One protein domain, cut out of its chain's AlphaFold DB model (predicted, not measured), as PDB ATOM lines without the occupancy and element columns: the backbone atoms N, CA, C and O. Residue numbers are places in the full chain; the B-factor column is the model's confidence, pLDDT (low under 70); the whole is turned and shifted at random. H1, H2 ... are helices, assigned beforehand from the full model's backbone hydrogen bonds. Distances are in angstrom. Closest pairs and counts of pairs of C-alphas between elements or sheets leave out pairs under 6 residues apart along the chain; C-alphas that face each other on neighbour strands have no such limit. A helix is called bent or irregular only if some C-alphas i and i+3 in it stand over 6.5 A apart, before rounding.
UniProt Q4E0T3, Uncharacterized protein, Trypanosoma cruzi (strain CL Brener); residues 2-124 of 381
ATOM      1  N   LYS A   2     -45.016  17.635  11.742       43.31
ATOM      2  CA  LYS A   2     -45.153  17.483  13.208       43.31
ATOM      3  C   LYS A   2     -44.521  16.184  13.729       43.31
ATOM      4  O   LYS A   2     -43.701  16.267  14.629       43.31
ATOM      5  N   GLU A   3     -44.805  15.042  13.102       44.85
ATOM      6  CA  GLU A   3     -44.234  13.738  13.502       44.85
ATOM      7  C   GLU A   3     -42.700  13.727  13.448       44.85
ATOM      8  O   GLU A   3     -42.065  13.446  14.454       44.85
ATOM      9  N   ALA A   4     -42.098  14.175  12.340       52.76
ATOM     10  CA  ALA A   4     -40.637  14.268  12.223       52.76
ATOM     11  C   ALA A   4     -39.990  15.188  13.281       52.76
ATOM     12  O   ALA A   4     -38.884  14.921  13.740       52.76
ATOM     13  N   LYS A   5     -40.668  16.274  13.697       53.68
ATOM     14  CA  LYS A   5     -40.192  17.130  14.800       53.68
ATOM     15  C   LYS A   5     -40.347  16.460  16.169       53.68
ATOM     16  O   LYS A   5     -39.503  16.686  17.030       53.68
ATOM     17  N   MET A   6     -41.408  15.677  16.374       55.17
ATOM     18  CA  MET A   6     -41.626  14.930  17.616       55.17
ATOM     19  C   MET A   6     -40.612  13.794  17.775       55.17
ATOM     20  O   MET A   6     -40.117  13.592  18.879       55.17
ATOM     21  N   GLU A   7     -40.239  13.111  16.688       61.95
ATOM     22  CA  GLU A   7     -39.230  12.047  16.741       61.95
ATOM     23  C   GLU A   7     -37.899  12.573  17.286       61.95
ATOM     24  O   GLU A   7     -37.402  12.030  18.270       61.95
ATOM     25  N   VAL A   8     -37.379  13.686  16.749       67.21
ATOM     26  CA  VAL A   8     -36.096  14.281  17.187       67.21
ATOM     27  C   VAL A   8     -36.123  14.762  18.644       67.21
ATOM     28  O   VAL A   8     -35.072  14.829  19.272       67.21
ATOM     29  N   ARG A   9     -37.296  15.085  19.205       77.47
ATOM     30  CA  ARG A   9     -37.425  15.564  20.595       77.47
ATOM     31  C   ARG A   9     -37.341  14.449  21.640       77.47
ATOM     32  O   ARG A   9     -37.001  14.722  22.786       77.47
ATOM     33  N   SER A  10     -37.597  13.200  21.256       82.35
ATOM     34  CA  SER A  10     -37.362  12.052  22.142       82.35
ATOM     35  C   SER A  10     -35.864  11.829  22.391       82.35
ATOM     36  O   SER A  10     -35.044  12.098  21.514       82.35
ATOM     37  N   SER A  11     -35.495  11.264  23.542       81.98
ATOM     38  CA  SER A  11     -34.100  10.934  23.884       81.98
ATOM     39  C   SER A  11     -33.426  10.050  22.829       81.98
ATOM     40  O   SER A  11     -32.282  10.291  22.428       81.98
ATOM     41  N   LYS A  12     -34.163   9.055  22.322       84.61
ATOM     42  CA  LYS A  12     -33.735   8.166  21.238       84.61
ATOM     43  C   LYS A  12     -33.601   8.892  19.901       84.61
ATOM     44  O   LYS A  12     -32.604   8.698  19.204       84.61
ATOM     45  N   GLY A  13     -34.568   9.729  19.539       85.83
ATOM     46  CA  GLY A  13     -34.529  10.447  18.268       85.83
ATOM     47  C   GLY A  13     -33.490  11.564  18.237       85.83
ATOM     48  O   GLY A  13     -32.839  11.736  17.210       85.83
ATOM     49  N   PHE A  14     -33.237  12.248  19.357       88.18
ATOM     50  CA  PHE A  14     -32.145  13.215  19.462       88.18
ATOM     51  C   PHE A  14     -30.782  12.530  19.314       88.18
ATOM     52  O   PHE A  14     -29.933  12.986  18.550       88.18
ATOM     53  N   LEU A  15     -30.583  11.380  19.971       89.29
ATOM     54  CA  LEU A  15     -29.375  10.571  19.794       89.29
ATOM     55  C   LEU A  15     -29.206  10.106  18.341       89.29
ATOM     56  O   LEU A  15     -28.108  10.188  17.791       89.29
ATOM     57  N   GLN A  16     -30.275   9.618  17.709       90.33
ATOM     58  CA  GLN A  16     -30.235   9.195  16.310       90.33
ATOM     59  C   GLN A  16     -29.878  10.364  15.385       90.33
ATOM     60  O   GLN A  16     -29.035  10.196  14.508       90.33
ATOM     61  N   PHE A  17     -30.462  11.541  15.617       91.63
ATOM     62  CA  PHE A  17     -30.141  12.777  14.908       91.63
ATOM     63  C   PHE A  17     -28.657  13.153  15.040       91.63
ATOM     64  O   PHE A  17     -27.993  13.415  14.034       91.63
ATOM     65  N   LEU A  18     -28.118  13.136  16.265       89.45
ATOM     66  CA  LEU A  18     -26.711  13.450  16.518       89.45
ATOM     67  C   LEU A  18     -25.754  12.456  15.844       89.45
ATOM     68  O   LEU A  18     -24.641  12.829  15.476       89.45
ATOM     69  N   ARG A  19     -26.163  11.190  15.698       90.95
ATOM     70  CA  ARG A  19     -25.374  10.143  15.030       90.95
ATOM     71  C   ARG A  19     -25.443  10.210  13.507       90.95
ATOM     72  O   ARG A  19     -24.495   9.780  12.860       90.95
ATOM     73  N   SER A  20     -26.545  10.694  12.937       91.55
ATOM     74  CA  SER A  20     -26.761  10.717  11.484       91.55
ATOM     75  C   SER A  20     -26.320  12.014  10.806       91.55
ATOM     76  O   SER A  20     -26.163  12.033   9.586       91.55
ATOM     77  N   THR A  21     -26.129  13.093  11.567       91.34
ATOM     78  CA  THR A  21     -25.848  14.426  11.020       91.34
ATOM     79  C   THR A  21     -24.364  14.771  11.120       91.34
ATOM     80  O   THR A  21     -23.819  14.887  12.215       91.34
ATOM     81  N   GLU A  22     -23.718  15.007   9.975       92.01
ATOM     82  CA  GLU A  22     -22.330  15.502   9.901       92.01
ATOM     83  C   GLU A  22     -22.228  17.005   9.596       92.01
ATOM     84  O   GLU A  22     -21.128  17.550   9.545       92.01
ATOM     85  N   ASP A  23     -23.361  17.686   9.401       95.23
ATOM     86  CA  ASP A  23     -23.404  19.130   9.164       95.23
ATOM     87  C   ASP A  23     -23.390  19.900  10.501       95.23
ATOM     88  O   ASP A  23     -24.383  19.853  11.245       95.23
ATOM     89  N   PRO A  24     -22.309  20.642  10.820       95.87
ATOM     90  CA  PRO A  24     -22.218  21.383  12.069       95.87
ATOM     91  C   PRO A  24     -23.298  22.462  12.197       95.87
ATOM     92  O   PRO A  24     -23.732  22.720  13.314       95.87
ATOM     93  N   MET A  25     -23.792  23.059  11.104       95.32
ATOM     94  CA  MET A  25     -24.838  24.091  11.174       95.32
ATOM     95  C   MET A  25     -26.171  23.513  11.659       95.32
ATOM     96  O   MET A  25     -26.882  24.139  12.448       95.32
ATOM     97  N   ILE A  26     -26.506  22.300  11.214       94.58
ATOM     98  CA  ILE A  26     -27.740  21.616  11.619       94.58
ATOM     99  C   ILE A  26     -27.631  21.155  13.078       94.58
ATOM    100  O   ILE A  26     -28.588  21.309  13.845       94.58
ATOM    101  N   VAL A  27     -26.474  20.621  13.483       95.37
ATOM    102  CA  VAL A  27     -26.221  20.239  14.883       95.37
ATOM    103  C   VAL A  27     -26.279  21.466  15.795       95.37
ATOM    104  O   VAL A  27     -26.935  21.421  16.834       95.37
ATOM    105  N   ASP A  28     -25.674  22.582  15.384       95.80
ATOM    106  CA  ASP A  28     -25.674  23.845  16.123       95.80
ATOM    107  C   ASP A  28     -27.094  24.367  16.387       95.80
ATOM    108  O   ASP A  28     -27.440  24.698  17.525       95.80
ATOM    109  N   ALA A  29     -27.947  24.358  15.356       94.31
ATOM    110  CA  ALA A  29     -29.342  24.774  15.464       94.31
ATOM    111  C   ALA A  29     -30.148  23.888  16.431       94.31
ATOM    112  O   ALA A  29     -30.957  24.395  17.207       94.31
ATOM    113  N   ASN A  30     -29.914  22.571  16.432       92.40
ATOM    114  CA  ASN A  30     -30.604  21.650  17.340       92.40
ATOM    115  C   ASN A  30     -30.084  21.746  18.783       92.40
ATOM    116  O   ASN A  30     -30.874  21.653  19.720       92.40
ATOM    117  N   LEU A  31     -28.789  22.004  18.984       94.91
ATOM    118  CA  LEU A  31     -28.245  22.300  20.313       94.91
ATOM    119  C   LEU A  31     -28.784  23.616  20.877       94.91
ATOM    120  O   LEU A  31     -28.997  23.719  22.082       94.91
ATOM    121  N   LEU A  32     -29.039  24.613  20.025       92.95
ATOM    122  CA  LEU A  32     -29.696  25.846  20.448       92.95
ATOM    123  C   LEU A  32     -31.127  25.579  20.942       92.95
ATOM    124  O   LEU A  32     -31.513  26.123  21.974       92.95
ATOM    125  N   LEU A  33     -31.885  24.718  20.252       90.65
ATOM    126  CA  LEU A  33     -33.215  24.293  20.705       90.65
ATOM    127  C   LEU A  33     -33.146  23.531  22.034       90.65
ATOM    128  O   LEU A  33     -33.936  23.814  22.927       90.65
ATOM    129  N   LEU A  34     -32.171  22.632  22.200       91.62
ATOM    130  CA  LEU A  34     -31.947  21.925  23.465       91.62
ATOM    131  C   LEU A  34     -31.656  22.904  24.611       91.62
ATOM    132  O   LEU A  34     -32.256  22.799  25.674       91.62
ATOM    133  N   LEU A  35     -30.772  23.884  24.406       92.77
ATOM    134  CA  LEU A  35     -30.465  24.906  25.416       92.77
ATOM    135  C   LEU A  35     -31.688  25.769  25.769       92.77
ATOM    136  O   LEU A  35     -31.856  26.157  26.928       92.77
ATOM    137  N   GLN A  36     -32.546  26.063  24.787       90.62
ATOM    138  CA  GLN A  36     -33.817  26.751  25.015       90.62
ATOM    139  C   GLN A  36     -34.777  25.889  25.838       90.62
ATOM    140  O   GLN A  36     -35.316  26.384  26.823       90.62
ATOM    141  N   ASP A  37     -34.937  24.610  25.500       88.17
ATOM    142  CA  ASP A  37     -35.796  23.680  26.238       88.17
ATOM    143  C   ASP A  37     -35.289  23.453  27.676       88.17
ATOM    144  O   ASP A  37     -36.087  23.449  28.609       88.17
ATOM    145  N   LEU A  38     -33.969  23.371  27.890       86.45
ATOM    146  CA  LEU A  38     -33.375  23.305  29.233       86.45
ATOM    147  C   LEU A  38     -33.643  24.577  30.055       86.45
ATOM    148  O   LEU A  38     -33.716  24.524  31.283       86.45
ATOM    149  N   SER A  39     -33.747  25.739  29.406       84.89
ATOM    150  CA  SER A  39     -33.964  27.037  30.066       84.89
ATOM    151  C   SER A  39     -35.438  27.338  30.328       84.89
ATOM    152  O   SER A  39     -35.784  27.864  31.383       84.89
ATOM    153  N   SER A  40     -36.297  27.004  29.371       83.37
ATOM    154  CA  SER A  40     -37.743  27.187  29.412       83.37
ATOM    155  C   SER A  40     -38.415  25.905  28.914       83.37
ATOM    156  O   SER A  40     -38.701  25.799  27.716       83.37
ATOM    157  N   PRO A  41     -38.656  24.932  29.810       74.99
ATOM    158  CA  PRO A  41     -39.223  23.642  29.443       74.99
ATOM    159  C   PRO A  41     -40.569  23.789  28.729       74.99
ATOM    160  O   PRO A  41     -41.491  24.427  29.240       74.99
ATOM    161  N   THR A  42     -40.679  23.186  27.547       74.47
ATOM    162  CA  THR A  42     -41.944  23.016  26.817       74.47
ATOM    163  C   THR A  42     -42.552  21.639  27.116       74.47
ATOM    164  O   THR A  42     -41.857  20.766  27.635       74.47
ATOM    165  N   GLU A  43     -43.840  21.418  26.804       66.86
ATOM    166  CA  GLU A  43     -44.490  20.101  27.007       66.86
ATOM    167  C   GLU A  43     -43.740  18.959  26.293       66.86
ATOM    168  O   GLU A  43     -43.665  17.854  26.823       66.86
ATOM    169  N   ASP A  44     -43.105  19.259  25.154       71.94
ATOM    170  CA  ASP A  44     -42.333  18.322  24.331       71.94
ATOM    171  C   ASP A  44     -40.820  18.637  24.346       71.94
ATOM    172  O   ASP A  44     -40.175  18.633  23.295       71.94
ATOM    173  N   ALA A  45     -40.244  19.018  25.489       80.39
ATOM    174  CA  ALA A  45     -38.825  19.383  25.581       80.39
ATOM    175  C   ALA A  45     -37.878  18.244  25.147       80.39
ATOM    176  O   ALA A  45     -38.121  17.079  25.469       80.39
ATOM    177  N   ILE A  46     -36.774  18.584  24.467       82.86
ATOM    178  CA  ILE A  46     -35.733  17.608  24.104       82.86
ATOM    179  C   ILE A  46     -35.163  16.955  25.372       82.86
ATOM    180  O   ILE A  46     -34.699  17.653  26.275       82.86
ATOM    181  N   SER A  47     -35.156  15.621  25.425       85.40
ATOM    182  CA  SER A  47     -34.507  14.861  26.498       85.40
ATOM    183  C   SER A  47     -33.177  14.245  26.055       85.40
ATOM    184  O   SER A  47     -32.972  13.902  24.892       85.40
ATOM    185  N   LEU A  48     -32.240  14.105  26.993       91.50
ATOM    186  CA  LEU A  48     -30.919  13.520  26.771       91.50
ATOM    187  C   LEU A  48     -30.843  12.139  27.419       91.50
ATOM    188  O   LEU A  48     -31.011  12.010  28.626       91.50
ATOM    189  N   SER A  49     -30.538  11.104  26.641       91.42
ATOM    190  CA  SER A  49     -30.152   9.802  27.199       91.42
ATOM    191  C   SER A  49     -28.688   9.808  27.653       91.42
ATOM    192  O   SER A  49     -27.899  10.660  27.234       91.42
ATOM    193  N   SER A  50     -28.286   8.811  28.449       92.41
ATOM    194  CA  SER A  50     -26.867   8.577  28.782       92.41
ATOM    195  C   SER A  50     -25.994   8.471  27.519       92.41
ATOM    196  O   SER A  50     -24.979   9.157  27.389       92.41
ATOM    197  N   ALA A  51     -26.446   7.707  26.520       91.72
ATOM    198  CA  ALA A  51     -25.769   7.603  25.230       91.72
ATOM    199  C   ALA A  51     -25.730   8.941  24.464       91.72
ATOM    200  O   ALA A  51     -24.735   9.232  23.802       91.72
ATOM    201  N   GLY A  52     -26.775   9.771  24.578       93.40
ATOM    202  CA  GLY A  52     -26.792  11.143  24.061       93.40
ATOM    203  C   GLY A  52     -25.702  12.010  24.684       93.40
ATOM    204  O   GLY A  52     -24.934  12.639  23.963       93.40
ATOM    205  N   LEU A  53     -25.575  11.984  26.012       96.08
ATOM    206  CA  LEU A  53     -24.541  12.726  26.739       96.08
ATOM    207  C   LEU A  53     -23.127  12.281  26.338       96.08
ATOM    208  O   LEU A  53     -22.269  13.127  26.081       96.08
ATOM    209  N   PHE A  54     -22.886  10.972  26.213       95.89
ATOM    210  CA  PHE A  54     -21.607  10.457  25.717       95.89
ATOM    211  C   PHE A  54     -21.325  10.858  24.270       95.89
ATOM    212  O   PHE A  54     -20.188  11.192  23.946       95.89
ATOM    213  N   HIS A  55     -22.342  10.889  23.406       95.36
ATOM    214  CA  HIS A  55     -22.180  11.353  22.027       95.36
ATOM    215  C   HIS A  55     -21.834  12.846  21.963       95.36
ATOM    216  O   HIS A  55     -20.982  13.249  21.174       95.36
ATOM    217  N   LEU A  56     -22.417  13.677  22.836       97.68
ATOM    218  CA  LEU A  56     -22.020  15.082  22.965       97.68
ATOM    219  C   LEU A  56     -20.556  15.214  23.414       97.68
ATOM    220  O   LEU A  56     -19.813  16.008  22.836       97.68
ATOM    221  N   LEU A  57     -20.110  14.415  24.391       97.98
ATOM    222  CA  LEU A  57     -18.696  14.373  24.792       97.98
ATOM    223  C   LEU A  57     -17.788  13.920  23.644       97.98
ATOM    224  O   LEU A  57     -16.708  14.482  23.468       97.98
ATOM    225  N   GLN A  58     -18.232  12.961  22.834       96.18
ATOM    226  CA  GLN A  58     -17.504  12.503  21.657       96.18
ATOM    227  C   GLN A  58     -17.322  13.624  20.629       96.18
ATOM    228  O   GLN A  58     -16.191  13.926  20.249       96.18
ATOM    229  N   VAL A  59     -18.404  14.306  20.241       96.19
ATOM    230  CA  VAL A  59     -18.337  15.462  19.329       96.19
ATOM    231  C   VAL A  59     -17.413  16.544  19.895       96.19
ATOM    232  O   VAL A  59     -16.589  17.097  19.167       96.19
ATOM    233  N   LEU A  60     -17.500  16.806  21.203       96.61
ATOM    234  CA  LEU A  60     -16.689  17.805  21.893       96.61
ATOM    235  C   LEU A  60     -15.180  17.541  21.800       96.61
ATOM    236  O   LEU A  60     -14.417  18.494  21.627       96.61
ATOM    237  N   VAL A  61     -14.745  16.283  21.926       94.29
ATOM    238  CA  VAL A  61     -13.312  15.935  21.952       94.29
ATOM    239  C   VAL A  61     -12.748  15.536  20.585       94.29
ATOM    240  O   VAL A  61     -11.546  15.687  20.376       94.29
ATOM    241  N   GLU A  62     -13.575  15.059  19.649       93.30
ATOM    242  CA  GLU A  62     -13.113  14.564  18.342       93.30
ATOM    243  C   GLU A  62     -13.212  15.618  17.228       93.30
ATOM    244  O   GLU A  62     -12.295  15.746  16.412       93.30
ATOM    245  N   ARG A  63     -14.281  16.429  17.189       93.43
ATOM    246  CA  ARG A  63     -14.525  17.404  16.107       93.43
ATOM    247  C   ARG A  63     -13.827  18.744  16.380       93.43
ATOM    248  O   ARG A  63     -14.456  19.768  16.630       93.43
ATOM    249  N   THR A  64     -12.492  18.736  16.382       90.78
ATOM    250  CA  THR A  64     -11.662  19.891  16.792       90.78
ATOM    251  C   THR A  64     -11.378  20.928  15.696       90.78
ATOM    252  O   THR A  64     -10.635  21.873  15.959       90.78
ATOM    253  N   ASN A  65     -11.939  20.786  14.491       91.46
ATOM    254  CA  ASN A  65     -11.849  21.795  13.429       91.46
ATOM    255  C   ASN A  65     -12.750  23.013  13.708       91.46
ATOM    256  O   ASN A  65     -13.672  22.951  14.526       91.46
ATOM    257  N   ASP A  66     -12.461  24.127  13.033       91.21
ATOM    258  CA  ASP A  66     -13.098  25.423  13.307       91.21
ATOM    259  C   ASP A  66     -14.591  25.441  12.949       91.21
ATOM    260  O   ASP A  66     -15.372  26.073  13.659       91.21
ATOM    261  N   ASP A  67     -15.018  24.656  11.955       94.52
ATOM    262  CA  ASP A  67     -16.433  24.532  11.563       94.52
ATOM    263  C   ASP A  67     -17.317  23.995  12.702       94.52
ATOM    264  O   ASP A  67     -18.516  24.255  12.750       94.52
ATOM    265  N   TRP A  68     -16.722  23.263  13.652       95.71
ATOM    266  CA  TRP A  68     -17.409  22.686  14.811       95.71
ATOM    267  C   TRP A  68     -17.247  23.517  16.085       95.71
ATOM    268  O   TRP A  68     -17.722  23.113  17.147       95.71
ATOM    269  N   LEU A  69     -16.573  24.670  16.035       94.47
ATOM    270  CA  LEU A  69     -16.297  25.459  17.235       94.47
ATOM    271  C   LEU A  69     -17.583  25.930  17.933       94.47
ATOM    272  O   LEU A  69     -17.680  25.813  19.155       94.47
ATOM    273  N   GLU A  70     -18.575  26.417  17.183       95.46
ATOM    274  CA  GLU A  70     -19.856  26.872  17.750       95.46
ATOM    275  C   GLU A  70     -20.668  25.719  18.352       95.46
ATOM    276  O   GLU A  70     -21.163  25.841  19.477       95.46
ATOM    277  N   VAL A  71     -20.678  24.561  17.684       97.55
ATOM    278  CA  VAL A  71     -21.262  23.319  18.209       97.55
ATOM    279  C   VAL A  71     -20.617  22.959  19.547       97.55
ATOM    280  O   VAL A  71     -21.307  22.754  20.543       97.55
ATOM    281  N   ARG A  72     -19.281  22.942  19.612       96.80
ATOM    282  CA  ARG A  72     -18.541  22.582  20.830       96.80
ATOM    283  C   ARG A  72     -18.750  23.579  21.969       96.80
ATOM    284  O   ARG A  72     -18.877  23.151  23.115       96.80
ATOM    285  N   LYS A  73     -18.854  24.882  21.679       96.31
ATOM    286  CA  LYS A  73     -19.250  25.898  22.674       96.31
ATOM    287  C   LYS A  73     -20.645  25.613  23.230       96.31
ATOM    288  O   LYS A  73     -20.821  25.630  24.444       96.31
ATOM    289  N   LYS A  74     -21.628  25.305  22.376       97.55
ATOM    290  CA  LYS A  74     -22.990  24.961  22.823       97.55
ATOM    291  C   LYS A  74     -23.026  23.676  23.643       97.55
ATOM    292  O   LYS A  74     -23.708  23.646  24.660       97.55
ATOM    293  N   ILE A  75     -22.240  22.659  23.284       98.28
ATOM    294  CA  ILE A  75     -22.082  21.451  24.112       98.28
ATOM    295  C   ILE A  75     -21.532  21.812  25.498       98.28
ATOM    296  O   ILE A  75     -22.063  21.349  26.507       98.28
ATOM    297  N   ALA A  76     -20.513  22.674  25.570       97.89
ATOM    298  CA  ALA A  76     -19.992  23.144  26.851       97.89
ATOM    299  C   ALA A  76     -21.059  23.892  27.673       97.89
ATOM    300  O   ALA A  76     -21.179  23.652  28.876       97.89
ATOM    301  N   PHE A  77     -21.889  24.718  27.026       97.66
ATOM    302  CA  PHE A  77     -23.031  25.361  27.678       97.66
ATOM    303  C   PHE A  77     -24.068  24.359  28.191       97.66
ATOM    304  O   PHE A  77     -24.556  24.563  29.293       97.66
ATOM    305  N   VAL A  78     -24.362  23.271  27.470       97.69
ATOM    306  CA  VAL A  78     -25.299  22.230  27.938       97.69
ATOM    307  C   VAL A  78     -24.818  21.630  29.262       97.69
ATOM    308  O   VAL A  78     -25.565  21.611  30.239       97.69
ATOM    309  N   PHE A  79     -23.556  21.196  29.340       98.33
ATOM    310  CA  PHE A  79     -23.009  20.632  30.583       98.33
ATOM    311  C   PHE A  79     -22.913  21.669  31.708       98.33
ATOM    312  O   PHE A  79     -23.214  21.357  32.863       98.33
ATOM    313  N   SER A  80     -22.515  22.902  31.381       97.13
ATOM    314  CA  SER A  80     -22.469  24.001  32.348       97.13
ATOM    315  C   SER A  80     -23.849  24.323  32.913       97.13
ATOM    316  O   SER A  80     -23.977  24.504  34.124       97.13
ATOM    317  N   ASP A  81     -24.873  24.375  32.063       95.81
ATOM    318  CA  ASP A  81     -26.250  24.670  32.445       95.81
ATOM    319  C   ASP A  81     -26.803  23.583  33.376       95.81
ATOM    320  O   ASP A  81     -27.201  23.908  34.498       95.81
ATOM    321  N   LEU A  82     -26.679  22.303  32.991       96.11
ATOM    322  CA  LEU A  82     -27.082  21.153  33.814       96.11
ATOM    323  C   LEU A  82     -26.482  21.222  35.224       96.11
ATOM    324  O   LEU A  82     -27.193  21.112  36.223       96.11
ATOM    325  N   ILE A  83     -25.172  21.453  35.326       97.11
ATOM    326  CA  ILE A  83     -24.484  21.505  36.622       97.11
ATOM    327  C   ILE A  83     -24.842  22.782  37.396       97.11
ATOM    328  O   ILE A  83     -25.002  22.735  38.615       97.11
ATOM    329  N   SER A  84     -25.006  23.924  36.722       95.57
ATOM    330  CA  SER A  84     -25.381  25.188  37.373       95.57
ATOM    331  C   SER A  84     -26.794  25.178  37.960       95.57
ATOM    332  O   SER A  84     -27.018  25.811  38.990       95.57
ATOM    333  N   LYS A  85     -27.710  24.408  37.360       94.54
ATOM    334  CA  LYS A  85     -29.081  24.181  37.843       94.54
ATOM    335  C   LYS A  85     -29.185  23.079  38.902       94.54
ATOM    336  O   LYS A  85     -30.281  22.740  39.332       94.54
ATOM    337  N   GLY A  86     -28.054  22.533  39.350       94.82
ATOM    338  CA  GLY A  86     -28.015  21.514  40.397       94.82
ATOM    339  C   GLY A  86     -28.289  20.092  39.904       94.82
ATOM    340  O   GLY A  86     -28.462  19.198  40.721       94.82
ATOM    341  N   HIS A  87     -28.269  19.838  38.594       96.15
ATOM    342  CA  HIS A  87     -28.469  18.497  38.026       96.15
ATOM    343  C   HIS A  87     -27.171  17.676  37.931       96.15
ATOM    344  O   HIS A  87     -27.088  16.716  37.166       96.15
ATOM    345  N   GLY A  88     -26.141  18.046  38.701       97.33
ATOM    346  CA  GLY A  88     -24.841  17.374  38.696       97.33
ATOM    347  C   GLY A  88     -24.915  15.905  39.117       97.33
ATOM    348  O   GLY A  88     -24.259  15.069  38.502       97.33
ATOM    349  N   ASP A  89     -25.751  15.576  40.105       97.57
ATOM    350  CA  ASP A  89     -25.910  14.194  40.570       97.57
ATOM    351  C   ASP A  89     -26.686  13.330  39.569       97.57
ATOM    352  O   ASP A  89     -26.325  12.176  39.361       97.57
ATOM    353  N   VAL A  90     -27.675  13.891  38.861       96.77
ATOM    354  CA  VAL A  90     -28.370  13.161  37.783       96.77
ATOM    355  C   VAL A  90     -27.418  12.911  36.615       96.77
ATOM    356  O   VAL A  90     -27.390  11.827  36.034       96.77
ATOM    357  N   LEU A  91     -26.599  13.909  36.277       97.78
ATOM    358  CA  LEU A  91     -25.560  13.758  35.269       97.78
ATOM    359  C   LEU A  91     -24.536  12.684  35.678       97.78
ATOM    360  O   LEU A  91     -24.088  11.913  34.829       97.78
ATOM    361  N   ALA A  92     -24.188  12.606  36.966       97.71
ATOM    362  CA  ALA A  92     -23.343  11.546  37.503       97.71
ATOM    363  C   ALA A  92     -24.012  10.173  37.398       97.71
ATOM    364  O   ALA A  92     -23.363   9.236  36.943       97.71
ATOM    365  N   ASP A  93     -25.301  10.059  37.718       95.62
ATOM    366  CA  ASP A  93     -26.057   8.818  37.538       95.62
ATOM    367  C   ASP A  93     -26.020   8.341  36.078       95.62
ATOM    368  O   ASP A  93     -25.667   7.194  35.779       95.62
ATOM    369  N   ALA A  94     -26.264   9.264  35.147       95.08
ATOM    370  CA  ALA A  94     -26.248   8.990  33.717       95.08
ATOM    371  C   ALA A  94     -24.872   8.558  33.189       95.08
ATOM    372  O   ALA A  94     -24.801   7.637  32.376       95.08
ATOM    373  N   LEU A  95     -23.786   9.211  33.614       96.37
ATOM    374  CA  LEU A  95     -22.446   8.983  33.058       96.37
ATOM    375  C   LEU A  95     -21.618   7.936  33.819       96.37
ATOM    376  O   LEU A  95     -20.746   7.311  33.225       96.37
ATOM    377  N   ILE A  96     -21.850   7.741  35.120       95.38
ATOM    378  CA  ILE A  96     -21.120   6.752  35.933       95.38
ATOM    379  C   ILE A  96     -21.819   5.399  35.874       95.38
ATOM    380  O   ILE A  96     -21.152   4.380  35.703       95.38
ATOM    381  N   TYR A  97     -23.145   5.384  36.029       92.48
ATOM    382  CA  TYR A  97     -23.906   4.145  36.202       92.48
ATOM    383  C   TYR A  97     -24.762   3.793  34.982       92.48
ATOM    384  O   TYR A  97     -25.134   2.633  34.825       92.48
ATOM    385  N   GLY A  98     -25.085   4.768  34.127       89.56
ATOM    386  CA  GLY A  98     -26.008   4.579  33.001       89.56
ATOM    387  C   GLY A  98     -27.473   4.430  33.426       89.56
ATOM    388  O   GLY A  98     -28.317   4.109  32.597       89.56
ATOM    389  N   ARG A  99     -27.775   4.646  34.712       90.75
ATOM    390  CA  ARG A  99     -29.086   4.454  35.343       90.75
ATOM    391  C   ARG A  99     -29.195   5.311  36.604       90.75
ATOM    392  O   ARG A  99     -28.184   5.798  37.101       90.75
ATOM    393  N   LEU A 100     -30.407   5.443  37.141       90.67
ATOM    394  CA  LEU A 100     -30.629   6.080  38.443       90.67
ATOM    395  C   LEU A 100     -29.997   5.248  39.561       90.67
ATOM    396  O   LEU A 100     -30.282   4.056  39.674       90.67
ATOM    397  N   GLU A 101     -29.175   5.887  40.387       91.74
ATOM    398  CA  GLU A 101     -28.491   5.251  41.515       91.74
ATOM    399  C   GLU A 101     -28.565   6.141  42.762       91.74
ATOM    400  O   GLU A 101     -28.981   5.677  43.824       91.74
ATOM    401  N   LYS A 102     -28.220   7.432  42.644       92.02
ATOM    402  CA  LYS A 102     -28.319   8.409  43.744       92.02
ATOM    403  C   LYS A 102     -29.532   9.329  43.634       92.02
ATOM    404  O   LYS A 102     -29.935   9.907  44.641       92.02
ATOM    405  N   THR A 103     -30.096   9.475  42.439       94.93
ATOM    406  CA  THR A 103     -31.173  10.428  42.146       94.93
ATOM    407  C   THR A 103     -32.509   9.750  41.868       94.93
ATOM    408  O   THR A 103     -32.610   8.564  41.554       94.93
ATOM    409  N   THR A 104     -33.582  10.519  42.013       93.61
ATOM    410  CA  THR A 104     -34.958  10.079  41.802       93.61
ATOM    411  C   THR A 104     -35.405  10.279  40.355       93.61
ATOM    412  O   THR A 104     -34.930  11.141  39.618       93.61
ATOM    413  N   SER A 105     -36.448   9.548  39.953       89.89
ATOM    414  CA  SER A 105     -37.094   9.748  38.647       89.89
ATOM    415  C   SER A 105     -37.769  11.121  38.492       89.89
ATOM    416  O   SER A 105     -38.116  11.520  37.379       89.89
ATOM    417  N   GLY A 106     -38.023  11.833  39.596       90.82
ATOM    418  CA  GLY A 106     -38.480  13.222  39.581       90.82
ATOM    419  C   GLY A 106     -37.356  14.171  39.176       90.82
ATOM    420  O   GLY A 106     -37.542  14.971  38.264       90.82
ATOM    421  N   GLU A 107     -36.182  14.016  39.789       92.95
ATOM    422  CA  GLU A 107     -34.989  14.815  39.485       92.95
ATOM    423  C   GLU A 107     -34.509  14.597  38.050       92.95
ATOM    424  O   GLU A 107     -34.238  15.570  37.352       92.95
ATOM    425  N   ALA A 108     -34.504  13.350  37.569       90.88
ATOM    426  CA  ALA A 108     -34.110  13.052  36.193       90.88
ATOM    427  C   ALA A 108     -35.051  13.652  35.140       90.88
ATOM    428  O   ALA A 108     -34.613  14.183  34.117       90.88
ATOM    429  N   ARG A 109     -36.360  13.661  35.423       88.79
ATOM    430  CA  ARG A 109     -37.326  14.377  34.580       88.79
ATOM    431  C   ARG A 109     -37.093  15.883  34.609       88.79
ATOM    432  O   ARG A 109     -37.136  16.506  33.557       88.79
ATOM    433  N   ALA A 110     -36.835  16.451  35.786       90.06
ATOM    434  CA  ALA A 110     -36.571  17.880  35.936       90.06
ATOM    435  C   ALA A 110     -35.276  18.321  35.235       90.06
ATOM    436  O   ALA A 110     -35.197  19.450  34.770       90.06
ATOM    437  N   SER A 111     -34.282  17.435  35.122       91.43
ATOM    438  CA  SER A 111     -33.033  17.713  34.409       91.43
ATOM    439  C   SER A 111     -33.097  17.442  32.904       91.43
ATOM    440  O   SER A 111     -32.075  17.576  32.236       91.43
ATOM    441  N   HIS A 112     -34.240  16.982  32.379       90.90
ATOM    442  CA  HIS A 112     -34.377  16.495  31.002       90.90
ATOM    443  C   HIS A 112     -33.379  15.381  30.635       90.90
ATOM    444  O   HIS A 112     -33.018  15.226  29.469       90.90
ATOM    445  N   ILE A 113     -32.941  14.581  31.617       91.97
ATOM    446  CA  ILE A 113     -32.090  13.411  31.378       91.97
ATOM    447  C   ILE A 113     -32.964  12.167  31.500       91.97
ATOM    448  O   ILE A 113     -33.482  11.844  32.568       91.97
ATOM    449  N   ASP A 114     -33.139  11.465  30.388       89.02
ATOM    450  CA  ASP A 114     -33.963  10.269  30.327       89.02
ATOM    451  C   ASP A 114     -33.131   9.017  30.616       89.02
ATOM    452  O   ASP A 114     -32.324   8.565  29.801       89.02
ATOM    453  N   LEU A 115     -33.347   8.469  31.812       84.15
ATOM    454  CA  LEU A 115     -32.761   7.214  32.285       84.15
ATOM    455  C   LEU A 115     -33.807   6.093  32.390       84.15
ATOM    456  O   LEU A 115     -33.545   5.081  33.027       84.15
ATOM    457  N   ARG A 116     -35.011   6.259  31.818       68.85
ATOM    458  CA  ARG A 116     -36.039   5.197  31.817       68.85
ATOM    459  C   ARG A 116     -35.755   4.134  30.759       68.85
ATOM    460  O   ARG A 116     -35.985   2.955  31.010       68.85
ATOM    461  N   ASP A 117     -35.200   4.547  29.620       54.34
ATOM    462  CA  ASP A 117     -34.824   3.662  28.509       54.34
ATOM    463  C   ASP A 117     -33.618   2.755  28.822       54.34
ATOM    464  O   ASP A 117     -33.331   1.834  28.062       54.34
ATOM    465  N   SER A 118     -32.952   2.911  29.977       49.98
ATOM    466  CA  SER A 118     -31.915   1.965  30.421       49.98
ATOM    467  C   SER A 118     -32.479   0.595  30.837       49.98
ATOM    468  O   SER A 118     -31.722  -0.264  31.283       49.98
ATOM    469  N   CYS A 119     -33.794   0.374  30.697       43.32
ATOM    470  CA  CYS A 119     -34.366  -0.970  30.595       43.32
ATOM    471  C   CYS A 119     -33.929  -1.714  29.321       43.32
ATOM    472  O   CYS A 119     -34.221  -2.904  29.220       43.32
ATOM    473  N   GLU A 120     -33.197  -1.089  28.383       46.80
ATOM    474  CA  GLU A 120     -32.295  -1.856  27.520       46.80
ATOM    475  C   GLU A 120     -31.359  -2.680  28.424       46.80
ATOM    476  O   GLU A 120     -30.493  -2.150  29.123       46.80
ATOM    477  N   GLU A 121     -31.607  -3.990  28.433       46.78
ATOM    478  CA  GLU A 121     -31.202  -5.024  29.395       46.78
ATOM    479  C   GLU A 121     -29.687  -5.194  29.639       46.78
ATOM    480  O   GLU A 121     -29.282  -6.174  30.251       46.78
ATOM    481  N   ASN A 122     -28.815  -4.281  29.205       50.46
ATOM    482  CA  ASN A 122     -27.358  -4.422  29.310       50.46
ATOM    483  C   ASN A 122     -26.610  -3.088  29.489       50.46
ATOM    484  O   ASN A 122     -25.503  -2.920  28.975       50.46
ATOM    485  N   SER A 123     -27.173  -2.130  30.231       64.19
ATOM    486  CA  SER A 123     -26.398  -0.958  30.670       64.19
ATOM    487  C   SER A 123     -25.368  -1.394  31.724       64.19
ATOM    488  O   SER A 123     -25.632  -1.308  32.920       64.19
ATOM    489  N   ASP A 124     -24.226  -1.941  31.292       80.73
ATOM    490  CA  ASP A 124     -23.111  -2.339  32.162       80.73
ATOM    491  C   ASP A 124     -22.512  -1.084  32.829       80.73
ATOM    492  O   ASP A 124     -21.848  -0.294  32.144       80.73
TER     493      ASP A 124
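What this domain is: This is residues 2 to 124 of the 381 residues of an uncharacterized protein of Trypanosoma cruzi (strain CL Brener) (UniProt Q4E0T3). Four helices make a loosely formed bundle of two pairs: the helical hairpin H4 and H5 on one side and H2 and H3, running opposite ways, on the other, with H2 packed on H4 and H3 on H5. H6 lies across one end of this bundle, with H7 near it, while H1 turns off from H2 at a corner and is away from the other helices. The printed part has 123 residues with seven named helices, H1 to H7 in order along the chain, and no named strand; its class is all helix. It is compact, with a radius of gyration of the C-alphas of 13.8 A and spans of 38 by 33 by 29 A.

Where its parts are: H1, residues 2 to 9, begins at C-alpha 2 at (-45.153, 17.483, 13.208). H2, residues 11 to 20, is 14.4 A long from first to last C-alpha. H3, residues 24 to 39, measures 22.2 A, and H4, residues 50 to 62, 18.3 A. H5, residues 66 to 84, is the longest at 27.0 A, from (-13.098, 25.423, 13.307) to (-25.381, 25.188, 37.373); it is irregular, with C-alphas 67 and 70 being 7.4 A apart. H6, residues 88 to 97, is 13.5 A long. H7, residues 105 to 110, ends at C-alpha 110 at (-36.571, 17.880, 35.936).

How they stand to each other: H4 and H5 are the hubs, touching three helices each. They form a helical hairpin at a steep tilt of 42 degrees, opposite ways; their closest C-alphas, those of Leu 60 and Arg 72, are 5.2 A apart. H3 touches H5 at a shallow tilt of 15 degrees, the same way, closest at the C-alphas of Asp 28 and Val 71, 4.9 A. H4, with residues 51 to 55 alone, touches H2 at 28 degrees, the same way, closest at Leu 15 and Gly 52, C-alphas 5.0 A apart. H2 and H3 are close but not clearly touching, with the C-alphas of Leu 18 and Val 27 7.0 A apart. H6 is about perpendicular to H4, at 89 degrees, and touches it at Ser 50 and Ala 94, C-alphas 5.0 A apart. H5 and H6 only just touch, with 3 pairs of C-alphas within 8 A, and only at the corner, closest at Leu 82 and Gly 88, 6.6 A. H7 is close to H6 but not clearly touching: the C-alphas of Val 90 and Ala 108 are 6.0 A apart. H1 touches H2 only at the corner, closest at the C-alphas of Val 8 and Phe 14, 4.7 A. In H2, H3, H4, H6 and H7 every O i to N i+4 pair is within hydrogen-bond range; in H1 3 of 4 are, in H5 13 of 15.

The domain as a whole: The C-alphas of Asp 66 and Thr 104, the two farthest apart, are separated by 39.1 A. The printed part has no cut, and no link is long. Residues 111 to 124 hold no named element; within them, residues 113 to 114 form a short parallel pairing with residues 48 to 49. The mean pLDDT of the printed part is 87.1, and it is under 70 at residues 2 to 8, 43 and 116 to 123.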